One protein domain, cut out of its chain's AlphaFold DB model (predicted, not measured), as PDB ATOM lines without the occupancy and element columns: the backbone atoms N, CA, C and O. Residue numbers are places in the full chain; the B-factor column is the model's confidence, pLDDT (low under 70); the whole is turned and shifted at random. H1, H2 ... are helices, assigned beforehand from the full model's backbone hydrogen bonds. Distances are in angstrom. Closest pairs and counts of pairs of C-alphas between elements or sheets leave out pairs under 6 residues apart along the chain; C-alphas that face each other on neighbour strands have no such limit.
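This is residues 83 to 130 of the 246 residues of an uncharacterized protein of Kazachstania naganishii (strain ATCC MYA-139 / BCRC 22969 / CBS 8797 / KCTC 17520 / NBRC 10181 / NCYC 3082 / Yp74L-3) (UniProt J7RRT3). One long helix, H1, makes the length of a rod, and at its far end the printed part turns round and folds back as a much shorter helix, H2. The two make a lopsided helical hairpin, in which residues 83 to 104 of H1 stick out with nothing beside them. The printed part has 48 residues with two named helices, H1 then H2, and no named strand; the class is all helix. The whole is extended, with a radius of gyration of the C-alphas of 16.3 A, and the C-alphas span 53 by 20 by 8 A.

H1, residues 83 to 114, stands free over residues 83 to 104. H2, residues 120 to 128, touches H1, which meets it with residues 109 to 113 alone. Their closest C-alphas are those of Ile 112 and Lys 120, 6.4 A apart. The two helices run opposite ways at a shallow tilt of 19 degrees, and they form a helical hairpin. Their centres are 22.3 A apart. In both H1 and H2, every backbone O i to N i+4 pair is within hydrogen-bond range.

H1 has 32 residues and begins at Gln 83, with its C-alpha at (-22.502, 2.726, 5.522). It ends at Glu 114, with its C-alpha at (-33.900, -34.947, 30.408), 46.6 A from the first. H2 has 9 residues, from Lys 120 to Gln 128, and measures 12.1 A from first to last C-alpha. Its last C-alpha is at (-24.622, -22.202, 36.327).

The two C-alphas farthest apart are those of Gln 83 and Thr 118, 53.5 A. The link from H1 to H2, five residues, is tight, and residues 114 to 119 stand free. The printed part has no cut. The mean pLDDT of the printed part is 85.1; residues 83 to 85 and residue 116 are under 70 in this predicted model.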
ATOM      1  N   GLN A  83     -23.150   2.931   4.223       62.84
ATOM      2  CA  GLN A  83     -22.502   2.726   5.522       62.84
ATOM      3  C   GLN A  83     -23.528   2.396   6.613       62.84
ATOM      4  O   GLN A  83     -23.308   1.445   7.366       62.84
ATOM      5  N   GLN A  84     -24.668   3.096   6.651       65.62
ATOM      6  CA  GLN A  84     -25.748   2.824   7.608       65.62
ATOM      7  C   GLN A  84     -26.405   1.450   7.413       65.62
ATOM      8  O   GLN A  84     -26.711   0.767   8.392       65.62
ATOM      9  N   ARG A  85     -26.570   0.982   6.169       69.69
ATOM     10  CA  ARG A  85     -27.029  -0.393   5.908       69.69
ATOM     11  C   ARG A  85     -26.039  -1.428   6.439       69.69
ATOM     12  O   ARG A  85     -26.461  -2.384   7.083       69.69
ATOM     13  N   SER A  86     -24.734  -1.200   6.268       77.38
ATOM     14  CA  SER A  86     -23.700  -2.118   6.771       77.38
ATOM     15  C   SER A  86     -23.630  -2.170   8.305       77.38
ATOM     16  O   SER A  86     -23.399  -3.233   8.880       77.38
ATOM     17  N   THR A  87     -23.849  -1.044   8.994       81.56
ATOM     18  CA  THR A  87     -23.872  -1.007  10.464       81.56
ATOM     19  C   THR A  87     -25.138  -1.653  11.011       81.56
ATOM     20  O   THR A  87     -25.051  -2.420  11.970       81.56
ATOM     21  N   ARG A  88     -26.292  -1.427  10.368       86.25
ATOM     22  CA  ARG A  88     -27.555  -2.094  10.705       86.25
ATOM     23  C   ARG A  88     -27.469  -3.606  10.515       86.25
ATOM     24  O   ARG A  88     -27.873  -4.339  11.410       86.25
ATOM     25  N   GLU A  89     -26.898  -4.077   9.409       88.31
ATOM     26  CA  GLU A  89     -26.706  -5.511   9.157       88.31
ATOM     27  C   GLU A  89     -25.765  -6.144  10.196       88.31
ATOM     28  O   GLU A  89     -26.039  -7.224  10.717       88.31
ATOM     29  N   ARG A  90     -24.677  -5.456  10.571       86.12
ATOM     30  CA  ARG A  90     -23.774  -5.911  11.645       86.12
ATOM     31  C   ARG A  90     -24.466  -5.973  13.002       86.12
ATOM     32  O   ARG A  90     -24.243  -6.924  13.749       86.12
ATOM     33  N   LEU A  91     -25.289  -4.975  13.324       92.12
ATOM     34  CA  LEU A  91     -26.070  -4.963  14.557       92.12
ATOM     35  C   LEU A  91     -27.082  -6.112  14.564       92.12
ATOM     36  O   LEU A  91     -27.170  -6.828  15.555       92.12
ATOM     37  N   GLN A  92     -27.779  -6.337  13.450       93.25
ATOM     38  CA  GLN A  92     -28.726  -7.437  13.309       93.25
ATOM     39  C   GLN A  92     -28.037  -8.794  13.490       93.25
ATOM     40  O   GLN A  92     -28.483  -9.582  14.317       93.25
ATOM     41  N   LYS A  93     -26.893  -9.028  12.834       92.31
ATOM     42  CA  LYS A  93     -26.093 -10.250  13.032       92.31
ATOM     43  C   LYS A  93     -25.648 -10.425  14.483       92.31
ATOM     44  O   LYS A  93     -25.650 -11.541  14.991       92.31
ATOM     45  N   ARG A  94     -25.281  -9.338  15.172       91.94
ATOM     46  CA  ARG A  94     -24.925  -9.383  16.600       91.94
ATOM     47  C   ARG A  94     -26.123  -9.782  17.463       91.94
ATOM     48  O   ARG A  94     -25.962 -10.598  18.364       91.94
ATOM     49  N   VAL A  95     -27.302  -9.232  17.187       93.94
ATOM     50  CA  VAL A  95     -28.540  -9.570  17.904       93.94
ATOM     51  C   VAL A  95     -28.938 -11.023  17.643       93.94
ATOM     52  O   VAL A  95     -29.206 -11.752  18.592       93.94
ATOM     53  N   GLU A  96     -28.917 -11.468  16.387       95.00
ATOM     54  CA  GLU A  96     -29.206 -12.855  16.005       95.00
ATOM     55  C   GLU A  96     -28.231 -13.833  16.667       95.00
ATOM     56  O   GLU A  96     -28.653 -14.853  17.209       95.00
ATOM     57  N   HIS A  97     -26.940 -13.492  16.696       93.44
ATOM     58  CA  HIS A  97     -25.931 -14.269  17.407       93.44
ATOM     59  C   HIS A  97     -26.231 -14.342  18.905       93.44
ATOM     60  O   HIS A  97     -26.222 -15.429  19.473       93.44
ATOM     61  N   GLN A  98     -26.539 -13.212  19.550       92.06
ATOM     62  CA  GLN A  98     -26.853 -13.200  20.979       92.06
ATOM     63  C   GLN A  98     -28.085 -14.056  21.289       92.06
ATOM     64  O   GLN A  98     -28.080 -14.827  22.242       92.06
ATOM     65  N   LEU A  99     -29.116 -13.968  20.449       94.69
ATOM     66  CA  LEU A  99     -30.333 -14.761  20.583       94.69
ATOM     67  C   LEU A  99     -30.039 -16.254  20.392       94.69
ATOM     68  O   LEU A  99     -30.526 -17.086  21.158       94.69
ATOM     69  N   HIS A 100     -29.191 -16.604  19.422       93.50
ATOM     70  CA  HIS A 100     -28.729 -17.974  19.226       93.50
ATOM     71  C   HIS A 100     -27.965 -18.499  20.448       93.50
ATOM     72  O   HIS A 100     -28.266 -19.590  20.929       93.50
ATOM     73  N   VAL A 101     -27.035 -17.713  20.997       89.50
ATOM     74  CA  VAL A 101     -26.293 -18.065  22.216       89.50
ATOM     75  C   VAL A 101     -27.258 -18.306  23.378       89.50
ATOM     76  O   VAL A 101     -27.215 -19.384  23.971       89.50
ATOM     77  N   SER A 102     -28.201 -17.395  23.637       88.62
ATOM     78  CA  SER A 102     -29.208 -17.578  24.692       88.62
ATOM     79  C   SER A 102     -30.036 -18.850  24.487       88.62
ATOM     80  O   SER A 102     -30.168 -19.660  25.402       88.62
ATOM     81  N   LYS A 103     -30.510 -19.098  23.259       93.50
ATOM     82  CA  LYS A 103     -31.294 -20.298  22.929       93.50
ATOM     83  C   LYS A 103     -30.497 -21.588  23.134       93.50
ATOM     84  O   LYS A 103     -31.036 -22.579  23.623       93.50
ATOM     85  N   THR A 104     -29.217 -21.598  22.765       89.12
ATOM     86  CA  THR A 104     -28.346 -22.766  22.989       89.12
ATOM     87  C   THR A 104     -28.059 -23.001  24.470       89.12
ATOM     88  O   THR A 104     -27.932 -24.148  24.891       89.12
ATOM     89  N   GLN A 105     -27.990 -21.948  25.284       86.56
ATOM     90  CA  GLN A 105     -27.845 -22.090  26.728       86.56
ATOM     91  C   GLN A 105     -29.108 -22.693  27.361       86.56
ATOM     92  O   GLN A 105     -29.008 -23.590  28.196       86.56
ATOM     93  N   GLU A 106     -30.292 -22.246  26.940       87.88
ATOM     94  CA  GLU A 106     -31.572 -22.803  27.391       87.88
ATOM     95  C   GLU A 106     -31.734 -24.272  26.991       87.88
ATOM     96  O   GLU A 106     -32.077 -25.101  27.833       87.88
ATOM     97  N   SER A 107     -31.405 -24.632  25.746       87.69
ATOM     98  CA  SER A 107     -31.486 -26.028  25.303       87.69
ATOM     99  C   SER A 107     -30.507 -26.935  26.049       87.69
ATOM    100  O   SER A 107     -30.854 -28.063  26.392       87.69
ATOM    101  N   ARG A 108     -29.303 -26.446  26.380       84.88
ATOM    102  CA  ARG A 108     -28.349 -27.185  27.225       84.88
ATOM    103  C   ARG A 108     -28.899 -27.438  28.627       84.88
ATOM    104  O   ARG A 108     -28.706 -28.535  29.139       84.88
ATOM    105  N   LYS A 109     -29.594 -26.466  29.229       85.62
ATOM    106  CA  LYS A 109     -30.240 -26.641  30.541       85.62
ATOM    107  C   LYS A 109     -31.316 -27.731  30.488       85.62
ATOM    108  O   LYS A 109     -31.285 -28.634  31.315       85.62
ATOM    109  N   LEU A 110     -32.187 -27.698  29.476       84.94
ATOM    110  CA  LEU A 110     -33.231 -28.715  29.280       84.94
ATOM    111  C   LEU A 110     -32.640 -30.115  29.054       84.94
ATOM    112  O   LEU A 110     -33.051 -31.075  29.702       84.94
ATOM    113  N   ASN A 111     -31.600 -30.223  28.223       83.19
ATOM    114  CA  ASN A 111     -30.925 -31.497  27.963       83.19
ATOM    115  C   ASN A 111     -30.320 -32.123  29.232       83.19
ATOM    116  O   ASN A 111     -30.252 -33.346  29.335       83.19
ATOM    117  N   ILE A 112     -29.852 -31.328  30.200       84.19
ATOM    118  CA  ILE A 112     -29.322 -31.864  31.468       84.19
ATOM    119  C   ILE A 112     -30.440 -32.491  32.307       84.19
ATOM    120  O   ILE A 112     -30.233 -33.523  32.949       84.19
ATOM    121  N   ASP A 113     -31.630 -31.897  32.277       80.12
ATOM    122  CA  ASP A 113     -32.770 -32.374  33.053       80.12
ATOM    123  C   ASP A 113     -33.333 -33.683  32.477       80.12
ATOM    124  O   ASP A 113     -33.628 -34.616  33.236       80.12
ATOM    125  N   GLU A 114     -33.380 -33.789  31.147       81.94
ATOM    126  CA  GLU A 114     -33.900 -34.947  30.408       81.94
ATOM    127  C   GLU A 114     -32.938 -36.151  30.384       81.94
ATOM    128  O   GLU A 114     -33.379 -37.300  30.453       81.94
ATOM    129  N   ASN A 115     -31.620 -35.928  30.347       79.12
ATOM    130  CA  ASN A 115     -30.642 -37.019  30.265       79.12
ATOM    131  C   ASN A 115     -30.486 -37.761  31.596       79.12
ATOM    132  O   ASN A 115     -30.050 -37.177  32.575       79.12
ATOM    133  N   TYR A 116     -30.744 -39.068  31.653       65.31
ATOM    134  CA  TYR A 116     -30.462 -39.899  32.836       65.31
ATOM    135  C   TYR A 116     -28.954 -40.157  33.002       65.31
ATOM    136  O   TYR A 116     -28.445 -41.220  32.665       65.31
ATOM    137  N   THR A 117     -28.231 -39.172  33.528       79.38
ATOM    138  CA  THR A 117     -26.848 -39.326  34.000       79.38
ATOM    139  C   THR A 117     -26.797 -39.287  35.526       79.38
ATOM    140  O   THR A 117     -27.653 -38.679  36.167       79.38
ATOM    141  N   THR A 118     -25.806 -39.948  36.119       77.81
ATOM    142  CA  THR A 118     -25.632 -40.033  37.578       77.81
ATOM    143  C   THR A 118     -25.225 -38.693  38.198       77.81
ATOM    144  O   THR A 118     -25.421 -38.497  39.390       77.81
ATOM    145  N   ASP A 119     -24.694 -37.764  37.394       84.94
ATOM    146  CA  ASP A 119     -24.066 -36.526  37.872       84.94
ATOM    147  C   ASP A 119     -24.766 -35.248  37.370       84.94
ATOM    148  O   ASP A 119     -24.149 -34.276  36.926       84.94
ATOM    149  N   LYS A 120     -26.106 -35.263  37.392       85.62
ATOM    150  CA  LYS A 120     -26.933 -34.110  36.993       85.62
ATOM    151  C   LYS A 120     -26.619 -32.862  37.805       85.62
ATOM    152  O   LYS A 120     -26.622 -31.765  37.256       85.62
ATOM    153  N   ASP A 121     -26.351 -33.030  39.096       84.75
ATOM    154  CA  ASP A 121     -26.124 -31.913  40.007       84.75
ATOM    155  C   ASP A 121     -24.811 -31.190  39.691       84.75
ATOM    156  O   ASP A 121     -24.806 -29.958  39.623       84.75
ATOM    157  N   LEU A 122     -23.732 -31.920  39.376       87.31
ATOM    158  CA  LEU A 122     -22.486 -31.302  38.920       87.31
ATOM    159  C   LEU A 122     -22.663 -30.618  37.561       87.31
ATOM    160  O   LEU A 122     -22.194 -29.499  37.375       87.31
ATOM    161  N   LEU A 123     -23.367 -31.244  36.613       85.88
ATOM    162  CA  LEU A 123     -23.630 -30.635  35.302       85.88
ATOM    163  C   LEU A 123     -24.458 -29.350  35.420       85.88
ATOM    164  O   LEU A 123     -24.153 -28.357  34.756       85.88
ATOM    165  N   ARG A 124     -25.472 -29.342  36.293       86.31
ATOM    166  CA  ARG A 124     -26.244 -28.138  36.620       86.31
ATOM    167  C   ARG A 124     -25.351 -27.067  37.225       86.31
ATOM    168  O   ARG A 124     -25.449 -25.917  36.811       86.31
ATOM    169  N   GLN A 125     -24.468 -27.442  38.151       87.00
ATOM    170  CA  GLN A 125     -23.525 -26.513  38.760       87.00
ATOM    171  C   GLN A 125     -22.591 -25.903  37.710       87.00
ATOM    172  O   GLN A 125     -22.489 -24.685  37.653       87.00
ATOM    173  N   ILE A 126     -21.991 -26.714  36.832       86.81
ATOM    174  CA  ILE A 126     -21.093 -26.249  35.761       86.81
ATOM    175  C   ILE A 126     -21.810 -25.282  34.812       86.81
ATOM    176  O   ILE A 126     -21.261 -24.238  34.483       86.81
ATOM    177  N   VAL A 127     -23.044 -25.582  34.391       86.56
ATOM    178  CA  VAL A 127     -23.813 -24.687  33.503       86.56
ATOM    179  C   VAL A 127     -24.245 -23.389  34.194       86.56
ATOM    180  O   VAL A 127     -24.523 -22.397  33.518       86.56
ATOM    181  N   GLN A 128     -24.324 -23.388  35.525       85.25
ATOM    182  CA  GLN A 128     -24.622 -22.202  36.327       85.25
ATOM    183  C   GLN A 128     -23.381 -21.370  36.664       85.25
ATOM    184  O   GLN A 128     -23.547 -20.227  37.091       85.25
ATOM    185  N   LEU A 129     -22.166 -21.902  36.483       85.81
ATOM    186  CA  LEU A 129     -20.948 -21.113  36.642       85.81
ATOM    187  C   LEU A 129     -20.951 -19.993  35.604       85.81
ATOM    188  O   LEU A 129     -21.097 -20.227  34.403       85.81
ATOM    189  N   ASN A 130     -20.843 -18.765  36.097       78.38
ATOM    190  CA  ASN A 130     -20.759 -17.584  35.263       78.38
ATOM    191  C   ASN A 130     -19.301 -17.125  35.220       78.38
ATOM    192  O   ASN A 130     -18.856 -16.441  36.136       78.38
TER     193      ASN A 130